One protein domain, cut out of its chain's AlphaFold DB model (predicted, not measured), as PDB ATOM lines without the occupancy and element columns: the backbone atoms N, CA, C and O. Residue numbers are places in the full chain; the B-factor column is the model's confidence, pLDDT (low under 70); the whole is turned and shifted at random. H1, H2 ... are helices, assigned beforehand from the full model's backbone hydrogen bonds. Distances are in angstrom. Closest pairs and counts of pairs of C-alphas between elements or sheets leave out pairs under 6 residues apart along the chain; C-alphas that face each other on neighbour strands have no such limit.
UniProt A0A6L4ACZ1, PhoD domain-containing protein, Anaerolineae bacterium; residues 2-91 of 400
ATOM      1  N   ASN A   2       3.605 -85.303   2.816       55.47
ATOM      2  CA  ASN A   2       2.484 -86.237   2.733       55.47
ATOM      3  C   ASN A   2       2.227 -86.722   4.157       55.47
ATOM      4  O   ASN A   2       2.973 -87.558   4.669       55.47
ATOM      5  N   LEU A   3       1.270 -86.093   4.838       70.31
ATOM      6  CA  LEU A   3       0.821 -86.590   6.130       70.31
ATOM      7  C   LEU A   3       0.116 -87.932   5.894       70.31
ATOM      8  O   LEU A   3      -0.558 -88.082   4.871       70.31
ATOM      9  N   PRO A   4       0.298 -88.919   6.784       86.06
ATOM     10  CA  PRO A   4      -0.414 -90.183   6.670       86.06
ATOM     11  C   PRO A   4      -1.926 -89.957   6.805       86.06
ATOM     12  O   PRO A   4      -2.368 -88.994   7.435       86.06
ATOM     13  N   GLN A   5      -2.711 -90.863   6.225       91.00
ATOM     14  CA  GLN A   5      -4.160 -90.902   6.412       91.00
ATOM     15  C   GLN A   5      -4.517 -91.026   7.903       91.00
ATOM     16  O   GLN A   5      -3.848 -91.745   8.646       91.00
ATOM     17  N   CYS A   6      -5.582 -90.336   8.328       95.12
ATOM     18  CA  CYS A   6      -6.148 -90.491   9.669       95.12
ATOM     19  C   CYS A   6      -6.764 -91.886   9.815       95.12
ATOM     20  O   CYS A   6      -7.498 -92.323   8.932       95.12
ATOM     21  N   LEU A   7      -6.472 -92.582  10.918       95.31
ATOM     22  CA  LEU A   7      -6.993 -93.932  11.169       95.31
ATOM     23  C   LEU A   7      -7.746 -94.008  12.499       95.31
ATOM     24  O   LEU A   7      -8.821 -94.600  12.598       95.31
ATOM     25  N   THR A   8      -7.191 -93.383  13.533       97.00
ATOM     26  CA  THR A   8      -7.781 -93.366  14.871       97.00
ATOM     27  C   THR A   8      -8.643 -92.125  15.076       97.00
ATOM     28  O   THR A   8      -8.400 -91.072  14.485       97.00
ATOM     29  N   LEU A   9      -9.599 -92.191  16.006       98.19
ATOM     30  CA  LEU A   9     -10.376 -91.021  16.425       98.19
ATOM     31  C   LEU A   9      -9.486 -89.839  16.865       98.19
ATOM     32  O   LEU A   9      -9.840 -88.679  16.657       98.19
ATOM     33  N   ALA A  10      -8.321 -90.112  17.465       98.12
ATOM     34  CA  ALA A  10      -7.369 -89.071  17.846       98.12
ATOM     35  C   ALA A  10      -6.766 -88.359  16.623       98.12
ATOM     36  O   ALA A  10      -6.631 -87.135  16.661       98.12
ATOM     37  N   ASP A  11      -6.476 -89.090  15.543       97.25
ATOM     38  CA  ASP A  11      -5.979 -88.512  14.289       97.25
ATOM     39  C   ASP A  11      -7.033 -87.589  13.669       97.25
ATOM     40  O   ASP A  11      -6.742 -86.429  13.376       97.25
ATOM     41  N   PHE A  12      -8.283 -88.056  13.559       97.94
ATOM     42  CA  PHE A  12      -9.378 -87.245  13.014       97.94
ATOM     43  C   PHE A  12      -9.646 -85.987  13.847       97.94
ATOM     44  O   PHE A  12      -9.818 -84.903  13.288       97.94
ATOM     45  N   ARG A  13      -9.629 -86.085  15.184       97.75
ATOM     46  CA  ARG A  13      -9.732 -84.915  16.074       97.75
ATOM     47  C   ARG A  13      -8.558 -83.955  15.885       97.75
ATOM     48  O   ARG A  13      -8.757 -82.742  15.889       97.75
ATOM     49  N   ALA A  14      -7.335 -84.462  15.723       95.56
ATOM     50  CA  ALA A  14      -6.168 -83.624  15.458       95.56
ATOM     51  C   ALA A  14      -6.300 -82.900  14.110       95.56
ATOM     52  O   ALA A  14      -6.003 -81.708  14.032       95.56
ATOM     53  N   LYS A  15      -6.820 -83.580  13.080       94.06
ATOM     54  CA  LYS A  15      -7.069 -82.983  11.765       94.06
ATOM     55  C   LYS A  15      -8.146 -81.898  11.805       94.06
ATOM     56  O   LYS A  15      -7.943 -80.825  11.242       94.06
ATOM     57  N   HIS A  16      -9.239 -82.122  12.532       94.44
ATOM     58  CA  HIS A  16     -10.254 -81.089  12.761       94.44
ATOM     59  C   HIS A  16      -9.679 -79.883  13.518       94.44
ATOM     60  O   HIS A  16      -9.945 -78.745  13.141       94.44
ATOM     61  N   ASN A  17      -8.830 -80.102  14.526       93.75
ATOM     62  CA  ASN A  17      -8.126 -79.009  15.208       93.75
ATOM     63  C   ASN A  17      -7.154 -78.257  14.287       93.75
ATOM     64  O   ASN A  17      -7.010 -77.047  14.434       93.75
ATOM     65  N   GLU A  18      -6.501 -78.934  13.338       90.06
ATOM     66  CA  GLU A  18      -5.668 -78.277  12.321       90.06
ATOM     67  C   GLU A  18      -6.512 -77.359  11.421       90.06
ATOM     68  O   GLU A  18      -6.101 -76.234  11.139       90.06
ATOM     69  N   GLY A  19      -7.684 -77.832  10.980       88.31
ATOM     70  CA  GLY A  19      -8.563 -77.106  10.063       88.31
ATOM     71  C   GLY A  19      -9.374 -75.984  10.716       88.31
ATOM     72  O   GLY A  19      -9.518 -74.919  10.124       88.31
ATOM     73  N   TYR A  20      -9.899 -76.204  11.924       91.00
ATOM     74  CA  TYR A  20     -10.789 -75.271  12.641       91.00
ATOM     75  C   TYR A  20     -10.078 -74.464  13.738       91.00
ATOM     76  O   TYR A  20     -10.681 -73.592  14.373       91.00
ATOM     77  N   GLY A  21      -8.809 -74.770  14.006       90.38
ATOM     78  CA  GLY A  21      -7.993 -74.072  14.990       90.38
ATOM     79  C   GLY A  21      -7.430 -72.743  14.488       90.38
ATOM     80  O   GLY A  21      -7.627 -72.324  13.349       90.38
ATOM     81  N   THR A  22      -6.699 -72.065  15.371       91.75
ATOM     82  CA  THR A  22      -5.983 -70.834  15.026       91.75
ATOM     83  C   THR A  22      -4.747 -71.149  14.186       91.75
ATOM     84  O   THR A  22      -3.890 -71.927  14.608       91.75
ATOM     85  N   ARG A  23      -4.608 -70.484  13.037       84.62
ATOM     86  CA  ARG A  23      -3.435 -70.543  12.160       84.62
ATOM     87  C   ARG A  23      -3.066 -69.137  11.689       84.62
ATOM     88  O   ARG A  23      -3.939 -68.374  11.296       84.62
ATOM     89  N   TYR A  24      -1.776 -68.796  11.728       83.38
ATOM     90  CA  TYR A  24      -1.274 -67.446  11.402       83.38
ATOM     91  C   TYR A  24      -1.994 -66.331  12.185       83.38
ATOM     92  O   TYR A  24      -2.389 -65.321  11.612       83.38
ATOM     93  N   ASP A  25      -2.215 -66.555  13.485       85.69
ATOM     94  CA  ASP A  25      -2.969 -65.666  14.388       85.69
ATOM     95  C   ASP A  25      -4.433 -65.403  13.977       85.69
ATOM     96  O   ASP A  25      -5.086 -64.501  14.503       85.69
ATOM     97  N   LEU A  26      -4.986 -66.232  13.084       86.81
ATOM     98  CA  LEU A  26      -6.369 -66.164  12.620       86.81
ATOM     99  C   LEU A  26      -7.119 -67.456  12.935       86.81
ATOM    100  O   LEU A  26      -6.621 -68.554  12.702       86.81
ATOM    101  N   ASN A  27      -8.356 -67.330  13.410       91.69
ATOM    102  CA  ASN A  27      -9.309 -68.436  13.436       91.69
ATOM    103  C   ASN A  27     -10.545 -68.043  12.617       91.69
ATOM    104  O   ASN A  27     -11.534 -67.525  13.140       91.69
ATOM    105  N   THR A  28     -10.445 -68.238  11.302       88.12
ATOM    106  CA  THR A  28     -11.484 -67.857  10.334       88.12
ATOM    107  C   THR A  28     -12.768 -68.661  10.529       88.12
ATOM    108  O   THR A  28     -13.858 -68.106  10.405       88.12
ATOM    109  N   TRP A  29     -12.658 -69.931  10.927       90.12
ATOM    110  CA  TRP A  29     -13.808 -70.779  11.239       90.12
ATOM    111  C   TRP A  29     -14.585 -70.301  12.462       90.12
ATOM    112  O   TRP A  29     -15.812 -70.226  12.407       90.12
ATOM    113  N   ALA A  30     -13.900 -69.933  13.548       91.75
ATOM    114  CA  ALA A  30     -14.548 -69.371  14.730       91.75
ATOM    115  C   ALA A  30     -15.234 -68.035  14.412       91.75
ATOM    116  O   ALA A  30     -16.369 -67.816  14.835       91.75
ATOM    117  N   ALA A  31     -14.582 -67.166  13.629       91.25
ATOM    118  CA  ALA A  31     -15.168 -65.901  13.195       91.25
ATOM    119  C   ALA A  31     -16.458 -66.127  12.387       91.25
ATOM    120  O   ALA A  31     -17.500 -65.576  12.748       91.25
ATOM    121  N   LEU A  32     -16.419 -66.995  11.369       89.88
ATOM    122  CA  LEU A  32     -17.576 -67.322  10.530       89.88
ATOM    123  C   LEU A  32     -18.731 -67.916  11.352       89.88
ATOM    124  O   LEU A  32     -19.854 -67.417  11.305       89.88
ATOM    125  N   ARG A  33     -18.445 -68.936  12.170       91.50
ATOM    126  CA  ARG A  33     -19.450 -69.629  12.995       91.50
ATOM    127  C   ARG A  33     -20.058 -68.744  14.089       91.50
ATOM    128  O   ARG A  33     -21.120 -69.071  14.605       91.50
ATOM    129  N   SER A  34     -19.407 -67.635  14.453       93.31
ATOM    130  CA  SER A  34     -19.950 -66.669  15.420       93.31
ATOM    131  C   SER A  34     -21.001 -65.721  14.830       93.31
ATOM    132  O   SER A  34     -21.745 -65.109  15.593       93.31
ATOM    133  N   GLN A  35     -21.048 -65.578  13.502       94.38
ATOM    134  CA  GLN A  35     -21.919 -64.623  12.805       94.38
ATOM    135  C   GLN A  35     -22.996 -65.305  11.955       94.38
ATOM    136  O   GLN A  35     -24.030 -64.697  11.686       94.38
ATOM    137  N   THR A  36     -22.774 -66.560  11.553       91.88
ATOM    138  CA  THR A  36     -23.626 -67.249  10.581       91.88
ATOM    139  C   THR A  36     -23.924 -68.676  11.031       91.88
ATOM    140  O   THR A  36     -23.038 -69.397  11.493       91.88
ATOM    141  N   SER A  37     -25.179 -69.100  10.862       91.94
ATOM    142  CA  SER A  37     -25.580 -70.498  11.038       91.94
ATOM    143  C   SER A  37     -24.832 -71.399  10.059       91.94
ATOM    144  O   SER A  37     -24.719 -71.087   8.877       91.94
ATOM    145  N   PHE A  38     -24.361 -72.541  10.546       91.44
ATOM    146  CA  PHE A  38     -23.617 -73.507   9.749       91.44
ATOM    147  C   PHE A  38     -24.390 -74.822   9.676       91.44
ATOM    148  O   PHE A  38     -24.815 -75.340  10.710       91.44
ATOM    149  N   ILE A  39     -24.579 -75.347   8.464       95.38
ATOM    150  CA  ILE A  39     -25.374 -76.555   8.202       95.38
ATOM    151  C   ILE A  39     -24.491 -77.566   7.446       95.38
ATOM    152  O   ILE A  39     -24.567 -77.657   6.225       95.38
ATOM    153  N   PRO A  40     -23.598 -78.283   8.150       95.00
ATOM    154  CA  PRO A  40     -22.629 -79.175   7.516       95.00
ATOM    155  C   PRO A  40     -23.186 -80.565   7.223       95.00
ATOM    156  O   PRO A  40     -23.950 -81.115   8.015       95.00
ATOM    157  N   THR A  41     -22.723 -81.174   6.138       96.81
ATOM    158  CA  THR A  41     -22.839 -82.614   5.864       96.81
ATOM    159  C   THR A  41     -21.461 -83.170   5.508       96.81
ATOM    160  O   THR A  41     -20.527 -82.383   5.360       96.81
ATOM    161  N   ILE A  42     -21.326 -84.493   5.464       97.56
ATOM    162  CA  ILE A  42     -20.065 -85.149   5.101       97.56
ATOM    163  C   ILE A  42     -19.958 -85.321   3.588       97.56
ATOM    164  O   ILE A  42     -20.974 -85.452   2.911       97.56
ATOM    165  N   ASP A  43     -18.726 -85.409   3.116       97.50
ATOM    166  CA  ASP A  43     -18.316 -86.081   1.892       97.50
ATOM    167  C   ASP A  43     -17.390 -87.265   2.271       97.50
ATOM    168  O   ASP A  43     -17.447 -87.805   3.382       97.50
ATOM    169  N   ASP A  44     -16.557 -87.730   1.351       97.06
ATOM    170  CA  ASP A  44     -15.596 -88.806   1.550       97.06
ATOM    171  C   ASP A  44     -14.449 -88.422   2.495       97.06
ATOM    172  O   ASP A  44     -14.050 -89.212   3.358       97.06
ATOM    173  N   HIS A  45     -13.920 -87.205   2.362       95.94
ATOM    174  CA  HIS A  45     -12.726 -86.732   3.062       95.94
ATOM    175  C   HIS A  45     -12.892 -86.572   4.582       95.94
ATOM    176  O   HIS A  45     -11.887 -86.501   5.299       95.94
ATOM    177  N   GLU A  46     -14.121 -86.613   5.102       97.31
ATOM    178  CA  GLU A  46     -14.390 -86.757   6.538       97.31
ATOM    179  C   GLU A  46     -14.007 -88.145   7.087       97.31
ATOM    180  O   GLU A  46     -13.868 -88.305   8.303       97.31
ATOM    181  N   VAL A  47     -13.789 -89.139   6.216       97.69
ATOM    182  CA  VAL A  47     -13.340 -90.498   6.565       97.69
ATOM    183  C   VAL A  47     -12.090 -90.886   5.764       97.69
ATOM    184  O   VAL A  47     -10.997 -91.006   6.319       97.69
ATOM    185  N   THR A  48     -12.230 -91.117   4.460       96.56
ATOM    186  CA  THR A  48     -11.156 -91.437   3.510       96.56
ATOM    187  C   THR A  48     -11.701 -91.296   2.091       96.56
ATOM    188  O   THR A  48     -12.871 -91.594   1.877       96.56
ATOM    189  N   ASN A  49     -10.855 -90.867   1.147       95.94
ATOM    190  CA  ASN A  49     -11.199 -90.598  -0.260       95.94
ATOM    191  C   ASN A  49     -12.191 -91.630  -0.830       95.94
ATOM    192  O   ASN A  49     -12.041 -92.804  -0.544       95.94
ATOM    193  N   ASP A  50     -13.165 -91.278  -1.649       96.00
ATOM    194  CA  ASP A  50     -14.091 -92.177  -2.356       96.00
ATOM    195  C   ASP A  50     -14.715 -93.335  -1.536       96.00
ATOM    196  O   ASP A  50     -15.056 -94.379  -2.104       96.00
ATOM    197  N   PHE A  51     -14.842 -93.267  -0.202       98.00
ATOM    198  CA  PHE A  51     -15.409 -94.404   0.540       98.00
ATOM    199  C   PHE A  51     -16.887 -94.625   0.172       98.00
ATOM    200  O   PHE A  51     -17.622 -93.685  -0.132       98.00
ATOM    201  N   ALA A  52     -17.343 -95.877   0.212       98.31
ATOM    202  CA  ALA A  52     -18.731 -96.244  -0.068       98.31
ATOM    203  C   ALA A  52     -19.315 -97.015   1.113       98.31
ATOM    204  O   ALA A  52     -19.082 -98.214   1.259       98.31
ATOM    205  N   GLY A  53     -20.057 -96.333   1.988       98.38
ATOM    206  CA  GLY A  53     -20.487 -96.890   3.271       98.38
ATOM    207  C   GLY A  53     -21.342 -98.158   3.167       98.38
ATOM    208  O   GLY A  53     -21.267 -99.010   4.052       98.38
ATOM    209  N   GLY A  54     -22.089 -98.332   2.074       98.06
ATOM    210  CA  GLY A  54     -22.886 -99.526   1.786       98.06
ATOM    211  C   GLY A  54     -22.139-100.656   1.073       98.06
ATOM    212  O   GLY A  54     -22.750-101.668   0.733       98.06
ATOM    213  N   ALA A  55     -20.836-100.517   0.822       97.94
ATOM    214  CA  ALA A  55     -20.007-101.590   0.281       97.94
ATOM    215  C   ALA A  55     -19.496-102.526   1.389       97.94
ATOM    216  O   ALA A  55     -19.379-102.134   2.549       97.94
ATOM    217  N   ALA A  56     -19.150-103.765   1.036       97.19
ATOM    218  CA  ALA A  56     -18.477-104.669   1.966       97.19
ATOM    219  C   ALA A  56     -17.011-104.228   2.170       97.19
ATOM    220  O   ALA A  56     -16.350-103.914   1.181       97.19
ATOM    221  N   PRO A  57     -16.436-104.292   3.387       97.12
ATOM    222  CA  PRO A  57     -15.045-103.886   3.623       97.12
ATOM    223  C   PRO A  57     -14.016-104.589   2.722       97.12
ATOM    224  O   PRO A  57     -12.980-104.026   2.391       97.12
ATOM    225  N   SER A  58     -14.309-105.810   2.259       95.00
ATOM    226  CA  SER A  58     -13.440-106.572   1.355       95.00
ATOM    227  C   SER A  58     -13.307-105.991  -0.056       95.00
ATOM    228  O   SER A  58     -12.420-106.420  -0.790       95.00
ATOM    229  N   THR A  59     -14.192-105.081  -0.475       94.06
ATOM    230  CA  THR A  59     -14.124-104.458  -1.810       94.06
ATOM    231  C   THR A  59     -13.205-103.241  -1.844       94.06
ATOM    232  O   THR A  59     -12.986-102.683  -2.912       94.06
ATOM    233  N   ASP A  60     -12.666-102.826  -0.696       94.62
ATOM    234  CA  ASP A  60     -11.831-101.641  -0.569       94.62
ATOM    235  C   ASP A  60     -10.615-101.942   0.316       94.62
ATOM    236  O   ASP A  60     -10.726-102.241   1.507       94.62
ATOM    237  N   ALA A  61      -9.418-101.838  -0.265       94.44
ATOM    238  CA  ALA A  61      -8.164-102.141   0.420       94.44
ATOM    239  C   ALA A  61      -7.930-101.285   1.681       94.44
ATOM    240  O   ALA A  61      -7.164-101.692   2.553       94.44
ATOM    241  N   ARG A  62      -8.591-100.126   1.799       94.75
ATOM    242  CA  ARG A  62      -8.505 -99.241   2.969       94.75
ATOM    243  C   ARG A  62      -9.265 -99.782   4.178       94.75
ATOM    244  O   ARG A  62      -8.905 -99.443   5.298       94.75
ATOM    245  N   PHE A  63     -10.258-100.642   3.949       96.19
ATOM    246  CA  PHE A  63     -11.128-101.217   4.978       96.19
ATOM    247  C   PHE A  63     -10.969-102.737   5.125       96.19
ATOM    248  O   PHE A  63     -11.588-103.331   6.000       96.19
ATOM    249  N   VAL A  64     -10.128-103.394   4.318       89.81
ATOM    250  CA  VAL A  64      -9.997-104.868   4.284       89.81
ATOM    251  C   VAL A  64      -9.641-105.511   5.634       89.81
ATOM    252  O   VAL A  64      -9.914-106.692   5.844       89.81
ATOM    253  N   ASN A  65      -9.030-104.750   6.547       89.88
ATOM    254  CA  ASN A  65      -8.658-105.215   7.885       89.88
ATOM    255  C   ASN A  65      -9.679-104.837   8.971       89.88
ATOM    256  O   ASN A  65      -9.513-105.252  10.120       89.88
ATOM    257  N   ASP A  66     -10.718-104.078   8.627       90.44
ATOM    258  CA  ASP A  66     -11.729-103.623   9.570       90.44
ATOM    259  C   ASP A  66     -12.843-104.666   9.709       90.44
ATOM    260  O   ASP A  66     -13.299-105.283   8.744       90.44
ATOM    261  N   ALA A  67     -13.312-104.860  10.942       91.88
ATOM    262  CA  ALA A  67     -14.465-105.706  11.208       91.88
ATOM    263  C   ALA A  67     -15.770-104.982  10.835       91.88
ATOM    264  O   ALA A  67     -15.947-103.803  11.139       91.88
ATOM    265  N   GLY A  68     -16.714-105.709  10.240       93.25
ATOM    266  CA  GLY A  68     -18.008-105.171   9.826       93.25
ATOM    267  C   GLY A  68     -18.603-105.971   8.675       93.25
ATOM    268  O   GLY A  68     -17.883-106.704   7.996       93.25
ATOM    269  N   GLN A  69     -19.914-105.855   8.462       95.88
ATOM    270  CA  GLN A  69     -20.540-106.375   7.247       95.88
ATOM    271  C   GLN A  69     -20.412-105.352   6.113       95.88
ATOM    272  O   GLN A  69     -20.173-105.733   4.968       95.88
ATOM    273  N   LEU A  70     -20.542-104.069   6.451       98.12
ATOM    274  CA  LEU A  70     -20.477-102.925   5.549       98.12
ATOM    275  C   LEU A  70     -19.396-101.937   6.003       98.12
ATOM    276  O   LEU A  70     -19.013-101.913   7.173       98.12
ATOM    277  N   ILE A  71     -18.913-101.084   5.102       98.56
ATOM    278  CA  ILE A  71     -17.937-100.035   5.433       98.56
ATOM    279  C   ILE A  71     -18.493 -99.096   6.511       98.56
ATOM    280  O   ILE A  71     -17.761 -98.709   7.419       98.56
ATOM    281  N   ASN A  72     -19.797 -98.816   6.517       98.00
ATOM    282  CA  ASN A  72     -20.438 -98.018   7.564       98.00
ATOM    283  C   ASN A  72     -20.602 -98.750   8.922       98.00
ATOM    284  O   ASN A  72     -21.181 -98.205   9.868       98.00
ATOM    285  N   ASP A  73     -20.115 -99.990   9.049       97.12
ATOM    286  CA  ASP A  73     -19.893-100.677  10.328       97.12
ATOM    287  C   ASP A  73     -18.467-100.493  10.849       97.12
ATOM    288  O   ASP A  73     -18.219-100.752  12.026       97.12
ATOM    289  N   THR A  74     -17.518-100.096  10.009       98.06
ATOM    290  CA  THR A  74     -16.088-100.185  10.324       98.06
ATOM    291  C   THR A  74     -15.646 -99.169  11.372       98.06
ATOM    292  O   THR A  74     -16.290 -98.139  11.585       98.06
ATOM    293  N   GLU A  75     -14.538 -99.458  12.057       97.38
ATOM    294  CA  GLU A  75     -13.972 -98.535  13.041       97.38
ATOM    295  C   GLU A  75     -13.462 -97.251  12.374       97.38
ATOM    296  O   GLU A  75     -13.695 -96.169  12.912       97.38
ATOM    297  N   LEU A  76     -12.860 -97.343  11.180       97.69
ATOM    298  CA  LEU A  76     -12.404 -96.173  10.429       97.69
ATOM    299  C   LEU A  76     -13.557 -95.203  10.120       97.69
ATOM    300  O   LEU A  76     -13.451 -94.012  10.425       97.69
ATOM    301  N   TYR A  77     -14.682 -95.711   9.602       98.25
ATOM    302  CA  TYR A  77     -15.886 -94.904   9.364       98.25
ATOM    303  C   TYR A  77     -16.419 -94.273  10.654       98.25
ATOM    304  O   TYR A  77     -16.670 -93.067  10.704       98.25
ATOM    305  N   ARG A  78     -16.556 -95.064  11.728       97.88
ATOM    306  CA  ARG A  78     -17.056 -94.558  13.015       97.88
ATOM    307  C   ARG A  78     -16.154 -93.467  13.589       97.88
ATOM    308  O   ARG A  78     -16.676 -92.498  14.130       97.88
ATOM    309  N   ASN A  79     -14.833 -93.597  13.459       98.31
ATOM    310  CA  ASN A  79     -13.870 -92.604  13.934       98.31
ATOM    311  C   ASN A  79     -13.992 -91.275  13.175       98.31
ATOM    312  O   ASN A  79     -14.053 -90.223  13.815       98.31
ATOM    313  N   GLY A  80     -14.055 -91.326  11.840       98.19
ATOM    314  CA  GLY A  80     -14.221 -90.133  11.004       98.19
ATOM    315  C   GLY A  80     -15.543 -89.422  11.284       98.19
ATOM    316  O   GLY A  80     -15.559 -88.242  11.642       98.19
ATOM    317  N   LEU A  81     -16.651 -90.169  11.263       98.25
ATOM    318  CA  LEU A  81     -17.979 -89.612  11.507       98.25
ATOM    319  C   LEU A  81     -18.151 -89.091  12.940       98.25
ATOM    320  O   LEU A  81     -18.748 -88.035  13.146       98.25
ATOM    321  N   GLN A  82     -17.611 -89.788  13.944       98.12
ATOM    322  CA  GLN A  82     -17.652 -89.302  15.321       98.12
ATOM    323  C   GLN A  82     -16.909 -87.968  15.456       98.12
ATOM    324  O   GLN A  82     -17.447 -87.040  16.057       98.12
ATOM    325  N   ALA A  83     -15.701 -87.848  14.897       98.19
ATOM    326  CA  ALA A  83     -14.975 -86.582  14.918       98.19
ATOM    327  C   ALA A  83     -15.756 -85.485  14.181       98.19
ATOM    328  O   ALA A  83     -15.915 -84.393  14.718       98.19
ATOM    329  N   PHE A  84     -16.319 -85.774  13.007       97.62
ATOM    330  CA  PHE A  84     -17.145 -84.811  12.285       97.62
ATOM    331  C   PHE A  84     -18.315 -84.290  13.137       97.62
ATOM    332  O   PHE A  84     -18.511 -83.077  13.231       97.62
ATOM    333  N   LEU A  85     -19.049 -85.178  13.814       97.00
ATOM    334  CA  LEU A  85     -20.166 -84.814  14.695       97.00
ATOM    335  C   LEU A  85     -19.719 -84.036  15.945       97.00
ATOM    336  O   LEU A  85     -20.444 -83.166  16.414       97.00
ATOM    337  N   GLU A  86     -18.529 -84.306  16.486       96.62
ATOM    338  CA  GLU A  86     -17.990 -83.585  17.650       96.62
ATOM    339  C   GLU A  86     -17.641 -82.120  17.344       96.62
ATOM    340  O   GLU A  86     -17.725 -81.272  18.234       96.62
ATOM    341  N   TYR A  87     -17.258 -81.809  16.101       95.38
ATOM    342  CA  TYR A  87     -16.831 -80.465  15.688       95.38
ATOM    343  C   TYR A  87     -17.903 -79.680  14.922       95.38
ATOM    344  O   TYR A  87     -17.648 -78.538  14.517       95.38
ATOM    345  N   ASN A  88     -19.093 -80.250  14.727       94.81
ATOM    346  CA  ASN A  88     -20.176 -79.642  13.962       94.81
ATOM    347  C   ASN A  88     -21.509 -79.669  14.729       94.81
ATOM    348  O   ASN A  88     -21.806 -80.644  15.413       94.81
ATOM    349  N   PRO A  89     -22.346 -78.617  14.626       92.94
ATOM    350  CA  PRO A  89     -23.586 -78.501  15.395       92.94
ATOM    351  C   PRO A  89     -24.720 -79.350  14.792       92.94
ATOM    352  O   PRO A  89     -25.729 -78.826  14.326       92.94
ATOM    353  N   ILE A  90     -24.555 -80.672  14.795       94.94
ATOM    354  CA  ILE A  90     -25.518 -81.640  14.261       94.94
ATOM    355  C   ILE A  90     -26.160 -82.401  15.424       94.94
ATOM    356  O   ILE A  90     -25.496 -82.780  16.389       94.94
ATOM    357  N   ARG A  91     -27.476 -82.626  15.353       94.31
ATOM    358  CA  ARG A  91     -28.170 -83.471  16.332       94.31
ATOM    359  C   ARG A  91     -27.744 -84.924  16.151       94.31
ATOM    360  O   ARG A  91     -27.677 -85.415  15.032       94.31
TER     361      ARG A  91
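Overview. This is residues 2 to 91 of the 400 residues of the protein "PhoD domain-containing protein" of Anaerolineae bacterium (UniProt A0A6L4ACZ1). Little regular structure: helices H1 and H3 run side by side the same way, short helix H2 stands turned at one end of H1, and residues 36 to 74, with no named element, lead back from H2 to H3. Residues 31 to 36 stick out. The 90 printed residues have three named helices, H1, H2, H3 in order, and no named strand; the class is all helix, with 33 residues in named elements. The whole is only just loose, close to compact, with a radius of gyration of the C-alphas of 14.7 A and spans of 43 by 31 by 19 A.

Arrangement. H3, residues 75 to 87, touches H1, residues 9 to 20; the closest C-alphas, Leu 9 and Asn 79, are 4.6 A apart. They run the same way at 37 degrees, only just a steep tilt. With Tyr 20 alone, H1 only just touches H2, residues 28 to 35, only at the corner by their link, with 3 pairs of C-alphas within 8 A; the closest, Tyr 20 and Trp 29, are 5.6 A apart. Their lines are about perpendicular at 75 degrees. H2 and H3 are apart. Every O i to N i+4 pair is within hydrogen-bond range in H1 and H3, and 3 of 4 in H2.

Along the chain. H3 is 18.5 A long, H1 16.2 A and H2 11.2 A. H1 begins at C-alpha 9 (-10.376, -91.021, 16.425); H3 ends at C-alpha 87 (-16.831, -80.465, 15.688).

Size, cuts and confidence. The farthest C-alphas, Asp 25 and Gln 69, are 44.9 A apart. The printed part has no cut. H2 to H3 is a long link of 39 residues. Residue 2 alone has pLDDT under 70.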